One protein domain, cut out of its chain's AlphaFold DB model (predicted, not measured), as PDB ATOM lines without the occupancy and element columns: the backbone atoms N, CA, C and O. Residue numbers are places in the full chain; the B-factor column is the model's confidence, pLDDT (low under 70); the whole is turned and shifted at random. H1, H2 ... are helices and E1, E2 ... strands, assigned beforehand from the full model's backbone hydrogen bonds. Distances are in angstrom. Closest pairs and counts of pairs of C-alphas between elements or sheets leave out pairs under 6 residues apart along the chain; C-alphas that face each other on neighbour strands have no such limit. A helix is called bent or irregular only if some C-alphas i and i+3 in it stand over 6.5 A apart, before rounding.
ATOM      1  N   ARG A  13     179.289 190.163 159.587       97.75
ATOM      2  CA  ARG A  13     179.245 188.869 158.902       97.75
ATOM      3  C   ARG A  13     177.985 188.809 158.068       97.75
ATOM      4  O   ARG A  13     176.882 188.945 158.593       97.75
ATOM      5  N   GLU A  14     178.162 188.584 156.779       97.19
ATOM      6  CA  GLU A  14     177.072 188.529 155.822       97.19
ATOM      7  C   GLU A  14     176.944 187.129 155.222       97.19
ATOM      8  O   GLU A  14     177.933 186.480 154.882       97.19
ATOM      9  N   ILE A  15     175.701 186.673 155.089       97.81
ATOM     10  CA  ILE A  15     175.336 185.506 154.290       97.81
ATOM     11  C   ILE A  15     174.412 186.000 153.182       97.81
ATOM     12  O   ILE A  15     173.292 186.441 153.458       97.81
ATOM     13  N   VAL A  16     174.886 185.902 151.940       98.12
ATOM     14  CA  VAL A  16     174.138 186.281 150.738       98.12
ATOM     15  C   VAL A  16     173.629 185.026 150.043       98.12
ATOM     16  O   VAL A  16     174.398 184.126 149.713       98.12
ATOM     17  N   GLU A  17     172.327 184.970 149.793       98.25
ATOM     18  CA  GLU A  17     171.691 183.917 149.007       98.25
ATOM     19  C   GLU A  17     171.445 184.440 147.590       98.25
ATOM     20  O   GLU A  17     170.669 185.380 147.384       98.25
ATOM     21  N   LEU A  18     172.092 183.814 146.608       98.31
ATOM     22  CA  LEU A  18     171.932 184.130 145.191       98.31
ATOM     23  C   LEU A  18     170.926 183.174 144.533       98.31
ATOM     24  O   LEU A  18     170.951 181.969 144.783       98.31
ATOM     25  N   ARG A  19     170.068 183.702 143.660       98.12
ATOM     26  CA  ARG A  19     169.151 182.943 142.800       98.12
ATOM     27  C   ARG A  19     169.155 183.580 141.417       98.12
ATOM     28  O   ARG A  19     169.032 184.794 141.312       98.12
ATOM     29  N   ASP A  20     169.349 182.769 140.381       98.12
ATOM     30  CA  ASP A  20     169.421 183.224 138.984       98.12
ATOM     31  C   ASP A  20     170.451 184.351 138.762       98.12
ATOM     32  O   ASP A  20     170.238 185.289 137.999       98.12
ATOM     33  N   GLY A  21     171.581 184.276 139.479       97.31
ATOM     34  CA  GLY A  21     172.662 185.269 139.418       97.31
ATOM     35  C   GLY A  21     172.401 186.569 140.188       97.31
ATOM     36  O   GLY A  21     173.266 187.441 140.196       97.31
ATOM     37  N   LEU A  22     171.253 186.705 140.862       98.06
ATOM     38  CA  LEU A  22     170.860 187.899 141.614       98.06
ATOM     39  C   LEU A  22     170.771 187.624 143.118       98.06
ATOM     40  O   LEU A  22     170.477 186.509 143.549       98.06
ATOM     41  N   VAL A  23     170.981 188.659 143.934       98.00
ATOM     42  CA  VAL A  23     170.770 188.583 145.387       98.00
ATOM     43  C   VAL A  23     169.284 188.419 145.680       98.00
ATOM     44  O   VAL A  23     168.473 189.283 145.362       98.00
ATOM     45  N   SER A  24     168.934 187.311 146.323       98.06
ATOM     46  CA  SER A  24     167.558 186.977 146.701       98.06
ATOM     47  C   SER A  24     167.285 187.170 148.193       98.06
ATOM     48  O   SER A  24     166.150 187.445 148.588       98.06
ATOM     49  N   ARG A  25     168.319 187.049 149.036       98.12
ATOM     50  CA  ARG A  25     168.245 187.298 150.478       98.12
ATOM     51  C   ARG A  25     169.624 187.627 151.036       98.12
ATOM     52  O   ARG A  25     170.619 187.038 150.633       98.12
ATOM     53  N   ILE A  26     169.650 188.525 152.014       98.00
ATOM     54  CA  ILE A  26     170.832 188.851 152.810       98.00
ATOM     55  C   ILE A  26     170.499 188.630 154.284       98.00
ATOM     56  O   ILE A  26     169.422 189.007 154.754       98.00
ATOM     57  N   ARG A  27     171.430 188.029 155.023       97.94
ATOM     58  CA  ARG A  27     171.431 188.010 156.487       97.94
ATOM     59  C   ARG A  27     172.718 188.643 156.991       97.94
ATOM     60  O   ARG A  27     173.797 188.132 156.711       97.94
ATOM     61  N   LEU A  28     172.574 189.718 157.760       97.50
ATOM     62  CA  LEU A  28     173.676 190.409 158.419       97.50
ATOM     63  C   LEU A  28     173.699 190.043 159.898       97.50
ATOM     64  O   LEU A  28     172.668 190.065 160.572       97.50
ATOM     65  N   VAL A  29     174.886 189.732 160.400       97.44
ATOM     66  CA  VAL A  29     175.156 189.545 161.821       97.44
ATOM     67  C   VAL A  29     176.135 190.632 162.240       97.44
ATOM     68  O   VAL A  29     177.275 190.656 161.780       97.44
ATOM     69  N   VAL A  30     175.653 191.526 163.102       97.69
ATOM     70  CA  VAL A  30     176.378 192.690 163.627       97.69
ATOM     71  C   VAL A  30     176.170 192.742 165.136       97.69
ATOM     72  O   VAL A  30     175.058 192.488 165.613       97.69
ATOM     73  N   ASP A  31     177.210 193.094 165.894       96.38
ATOM     74  CA  ASP A  31     177.051 193.416 167.313       96.38
ATOM     75  C   ASP A  31     176.383 194.789 167.468       96.38
ATOM     76  O   ASP A  31     177.020 195.835 167.595       96.38
ATOM     77  N   MET A  32     175.052 194.788 167.464       95.69
ATOM     78  CA  MET A  32     174.283 196.012 167.666       95.69
ATOM     79  C   MET A  32     174.440 196.597 169.071       95.69
ATOM     80  O   MET A  32     174.193 197.788 169.249       95.69
ATOM     81  N   ALA A  33     174.832 195.811 170.078       94.38
ATOM     82  CA  ALA A  33     175.051 196.361 171.410       94.38
ATOM     83  C   ALA A  33     176.287 197.264 171.408       94.38
ATOM     84  O   ALA A  33     176.254 198.341 172.003       94.38
ATOM     85  N   ASP A  34     177.346 196.861 170.711       95.69
ATOM     86  CA  ASP A  34     178.536 197.687 170.539       95.69
ATOM     87  C   ASP A  34     178.247 198.980 169.760       95.69
ATOM     88  O   ASP A  34     178.520 200.072 170.262       95.69
ATOM     89  N   VAL A  35     177.535 198.889 168.629       96.06
ATOM     90  CA  VAL A  35     177.087 200.070 167.862       96.06
ATOM     91  C   VAL A  35     176.318 201.056 168.754       96.06
ATOM     92  O   VAL A  35     176.567 202.263 168.745       96.06
ATOM     93  N   MET A  36     175.404 200.557 169.589       94.94
ATOM     94  CA  MET A  36     174.615 201.405 170.488       94.94
ATOM     95  C   MET A  36     175.458 202.038 171.604       94.94
ATOM     96  O   MET A  36     175.145 203.147 172.048       94.94
ATOM     97  N   ARG A  37     176.541 201.390 172.052       94.31
ATOM     98  CA  ARG A  37     177.506 202.002 172.982       94.31
ATOM     99  C   ARG A  37     178.296 203.117 172.311       94.31
ATOM    100  O   ARG A  37     178.405 204.191 172.900       94.31
ATOM    101  N   GLN A  38     178.760 202.920 171.078       95.38
ATOM    102  CA  GLN A  38     179.462 203.961 170.314       95.38
ATOM    103  C   GLN A  38     178.571 205.191 170.093       95.38
ATOM    104  O   GLN A  38     178.991 206.333 170.293       95.38
ATOM    105  N   LEU A  39     177.278 204.973 169.831       94.94
ATOM    106  CA  LEU A  39     176.284 206.047 169.758       94.94
ATOM    107  C   LEU A  39     176.017 206.724 171.119       94.94
ATOM    108  O   LEU A  39     175.519 207.850 171.164       94.94
ATOM    109  N   GLY A  40     176.435 206.121 172.235       91.94
ATOM    110  CA  GLY A  40     176.267 206.631 173.602       91.94
ATOM    111  C   GLY A  40     174.914 206.300 174.228       91.94
ATOM    112  O   GLY A  40     174.476 206.994 175.139       91.94
ATOM    113  N   MET A  41     174.234 205.278 173.717       91.38
ATOM    114  CA  MET A  41     172.898 204.881 174.161       91.38
ATOM    115  C   MET A  41     172.913 203.754 175.182       91.38
ATOM    116  O   MET A  41     171.991 203.633 175.986       91.38
ATOM    117  N   LEU A  42     173.950 202.921 175.134       93.62
ATOM    118  CA  LEU A  42     174.193 201.892 176.128       93.62
ATOM    119  C   LEU A  42     175.385 202.272 177.006       93.62
ATOM    120  O   LEU A  42     176.335 202.896 176.524       93.62
ATOM    121  N   PRO A  43     175.348 201.896 178.295       93.50
ATOM    122  CA  PRO A  43     176.470 202.118 179.186       93.50
ATOM    123  C   PRO A  43     177.690 201.301 178.744       93.50
ATOM    124  O   PRO A  43     177.568 200.231 178.138       93.50
ATOM    125  N   ALA A  44     178.875 201.802 179.089       92.69
ATOM    126  CA  ALA A  44     180.125 201.104 178.823       92.69
ATOM    127  C   ALA A  44     180.161 199.733 179.532       92.69
ATOM    128  O   ALA A  44     179.605 199.613 180.635       92.69
ATOM    129  N   PRO A  45     180.828 198.720 178.950       90.94
ATOM    130  CA  PRO A  45     180.966 197.410 179.575       90.94
ATOM    131  C   PRO A  45     181.669 197.519 180.933       90.94
ATOM    132  O   PRO A  45     182.597 198.307 181.108       90.94
ATOM    133  N   GLY A  46     181.203 196.760 181.919       91.06
ATOM    134  CA  GLY A  46     181.707 196.761 183.293       91.06
ATOM    135  C   GLY A  46     181.349 198.005 184.113       91.06
ATOM    136  O   GLY A  46     181.638 198.050 185.311       91.06
ATOM    137  N   SER A  47     180.709 199.015 183.517       92.44
ATOM    138  CA  SER A  47     180.370 200.250 184.226       92.44
ATOM    139  C   SER A  47     179.253 200.048 185.255       92.44
ATOM    140  O   SER A  47     178.409 199.153 185.147       92.44
ATOM    141  N   ARG A  48     179.176 200.956 186.238       94.94
ATOM    142  CA  ARG A  48     178.068 200.987 187.212       94.94
ATOM    143  C   ARG A  48     176.697 201.116 186.537       94.94
ATOM    144  O   ARG A  48     175.725 200.548 187.025       94.94
ATOM    145  N   GLY A  49     176.628 201.830 185.410       92.56
ATOM    146  CA  GLY A  49     175.403 201.965 184.618       92.56
ATOM    147  C   GLY A  49     174.945 200.634 184.017       92.56
ATOM    148  O   GLY A  49     173.761 200.310 184.079       92.56
ATOM    149  N   GLU A  50     175.878 199.825 183.510       93.69
ATOM    150  CA  GLU A  50     175.565 198.489 182.990       93.69
ATOM    151  C   GLU A  50     175.071 197.561 184.105       93.69
ATOM    152  O   GLU A  50     174.048 196.893 183.951       93.69
ATOM    153  N   GLN A  51     175.740 197.577 185.260       94.06
ATOM    154  CA  GLN A  51     175.336 196.778 186.419       94.06
ATOM    155  C   GLN A  51     173.921 197.138 186.894       94.06
ATOM    156  O   GLN A  51     173.102 196.245 187.130       94.06
ATOM    157  N   ALA A  52     173.604 198.433 186.984       95.12
ATOM    158  CA  ALA A  52     172.269 198.897 187.352       95.12
ATOM    159  C   ALA A  52     171.209 198.439 186.337       95.12
ATOM    160  O   ALA A  52     170.170 197.897 186.722       95.12
ATOM    161  N   MET A  53     171.493 198.577 185.038       93.19
ATOM    162  CA  MET A  53     170.599 198.123 183.972       93.19
ATOM    163  C   MET A  53     170.353 196.607 184.041       93.19
ATOM    164  O   MET A  53     169.211 196.160 183.917       93.19
ATOM    165  N   ALA A  54     171.387 195.810 184.323       93.19
ATOM    166  CA  ALA A  54     171.261 194.364 184.489       93.19
ATOM    167  C   ALA A  54     170.376 193.982 185.690       93.19
ATOM    168  O   ALA A  54     169.576 193.046 185.603       93.19
ATOM    169  N   VAL A  55     170.470 194.711 186.810       95.81
ATOM    170  CA  VAL A  55     169.579 194.511 187.967       95.81
ATOM    171  C   VAL A  55     168.125 194.790 187.580       95.81
ATOM    172  O   VAL A  55     167.256 193.961 187.861       95.81
ATOM    173  N   VAL A  56     167.862 195.898 186.881       95.38
ATOM    174  CA  VAL A  56     166.512 196.253 186.407       95.38
ATOM    175  C   VAL A  56     165.947 195.168 185.489       95.38
ATOM    176  O   VAL A  56     164.832 194.697 185.721       95.38
ATOM    177  N   GLN A  57     166.719 194.700 184.504       92.94
ATOM    178  CA  GLN A  57     166.295 193.623 183.602       92.94
ATOM    179  C   GLN A  57     165.952 192.334 184.364       92.94
ATOM    180  O   GLN A  57     164.919 191.710 184.114       92.94
ATOM    181  N   ARG A  58     166.772 191.941 185.349       94.75
ATOM    182  CA  ARG A  58     166.500 190.756 186.186       94.75
ATOM    183  C   ARG A  58     165.203 190.902 186.980       94.75
ATOM    184  O   ARG A  58     164.459 189.927 187.109       94.75
ATOM    185  N   LEU A  59     164.918 192.092 187.507       95.31
ATOM    186  CA  LEU A  59     163.669 192.368 188.220       95.31
ATOM    187  C   LEU A  59     162.460 192.291 187.282       95.31
ATOM    188  O   LEU A  59     161.493 191.604 187.609       95.31
ATOM    189  N   GLN A  60     162.538 192.906 186.099       94.62
ATOM    190  CA  GLN A  60     161.483 192.825 185.083       94.62
ATOM    191  C   GLN A  60     161.179 191.371 184.708       94.62
ATOM    192  O   GLN A  60     160.019 190.963 184.721       94.62
ATOM    193  N   MET A  61     162.210 190.557 184.471       95.50
ATOM    194  CA  MET A  61     162.040 189.137 184.153       95.50
ATOM    195  C   MET A  61     161.394 188.344 185.294       95.50
ATOM    196  O   MET A  61     160.559 187.477 185.033       95.50
ATOM    197  N   LYS A  62     161.723 188.641 186.558       93.75
ATOM    198  CA  LYS A  62     161.046 188.031 187.716       93.75
ATOM    199  C   LYS A  62     159.561 188.395 187.756       93.75
ATOM    200  O   LYS A  62     158.742 187.525 188.033       93.75
ATOM    201  N   VAL A  63     159.209 189.648 187.467       95.00
ATOM    202  CA  VAL A  63     157.808 190.099 187.425       95.00
ATOM    203  C   VAL A  63     157.054 189.440 186.270       95.00
ATOM    204  O   VAL A  63     155.974 188.902 186.487       95.00
ATOM    205  N   LEU A  64     157.634 189.419 185.068       93.56
ATOM    206  CA  LEU A  64     157.050 188.775 183.885       93.56
ATOM    207  C   LEU A  64     156.791 187.281 184.107       93.56
ATOM    208  O   LEU A  64     155.730 186.788 183.743       93.56
ATOM    209  N   ARG A  65     157.727 186.571 184.749       90.19
ATOM    210  CA  ARG A  65     157.566 185.149 185.090       90.19
ATOM    211  C   ARG A  65     156.483 184.889 186.133       90.19
ATOM    212  O   ARG A  65     155.909 183.818 186.106       90.19
ATOM    213  N   ARG A  66     156.217 185.835 187.038       83.31
ATOM    214  CA  ARG A  66     155.127 185.731 188.026       83.31
ATOM    215  C   ARG A  66     153.748 186.048 187.441       83.31
ATOM    216  O   ARG A  66     152.750 185.778 188.092       83.31
ATOM    217  N   ARG A  67     153.700 186.692 186.270       78.81
ATOM    218  CA  ARG A  67     152.466 187.039 185.546       78.81
ATOM    219  C   ARG A  67     152.073 186.001 184.487       78.81
ATOM    220  O   ARG A  67     151.054 186.192 183.831       78.81
ATOM    221  N   ARG A  68     152.895 184.971 184.286       61.97
ATOM    222  CA  ARG A  68     152.575 183.770 183.507       61.97
ATOM    223  C   ARG A  68     152.191 182.657 184.464       61.97
ATOM    224  O   ARG A  68     151.342 181.846 184.051       61.97
TER     225      ARG A  68
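AT A GLANCE: This is residues 13 to 68 of the 68 residues of an uncharacterized protein of Mycobacterium bourgelatii (UniProt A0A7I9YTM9). The domain is an open L: one arm begins with a long, thin hairpin of two strands, E1 and E2, and runs on through the short helix H1 and the loop after it, and the other arm is one long helix, H2, set crosswise to the hairpin at the end far from its turn. There is no shared core, and most of H2, with the last two residues, stands free, residues 54 to 68. The printed part has 56 residues with two named strands and two named helices, in the order E1, E2, H1, H2; the two strands form one antiparallel sheet, and the class is mixed, helices and strands. The whole is extended, with a radius of gyration of the C-alphas of 18.4 A. It spans 50 by 34 by 14 A along its three main axes, an outline that is only just flat.

IN THESE COORDINATES: The printed part opens with strand E1, residues 13 to 19, which begins at C-alpha 13 at (179.245, 188.869, 158.902) and measures 19.9 A from first to last C-alpha. After Asp 20 and Gly 21 comes strand E2, residues 22 to 30, 23.2 A long, which bends by 55 degrees at residue 25. Asp 31 leads to helix H1, residues 32 to 38, 9.8 A from first to last C-alpha. Residues 39 to 47 then lead to helix H2, residues 48 to 66, which is 27.6 A long. H2 begins at C-alpha 48 at (178.068, 200.987, 187.212) and ends at C-alpha 66 at (155.127, 185.731, 188.026). Neither helix is bent or irregular.

HOW THE PARTS SIT: E1 and E2 are a hairpin, antiparallel neighbours joined by a tight link, with 165 degrees between their N-to-C directions. Near the open end of the hairpin the C-alphas of Arg 13 and Val 29 face each other at 5.1 A, and near the turn those of Leu 18 and Val 23 face each other at 4.6 A. Across the pair, N 13 and O 29 are within hydrogen-bond range at 3.0 A, and N 29 and O 13 at 2.8 A. Where E2 bends, both N 24 and N 25 are within hydrogen-bond range of O 17, at 2.8 A and 3.3 A. A tight link of one residue joins E2 to H1, while E1 and H1 are apart. H1 and H2 are joined by a short link of 9 residues, yet they too are apart, with no C-alpha of the one within 8 A of the other. H2 is also apart from E1 and from E2. In H1 and H2 every O i to N i+4 pair is within hydrogen-bond range.

THE WHOLE: The two C-alphas farthest apart are those of Asp 20, between the two strands, and Arg 48, the first residue of H2, at 52.1 A. The C-alphas of Arg 13 and Arg 68, the first and last printed residues, are 36.6 A apart. Without the residues that stand free, the remaining 41 residues span 52 by 15 by 12 A, with a radius of gyration of 16.8 A. The printed part has no cut and no long link, and it ends at Arg 68, the chain's last residue. The mean pLDDT of the printed part is 94.2. Both strands have a mean of 98, H1 has 95 and H2 has 94. One printed residue, Arg 68, is under 70.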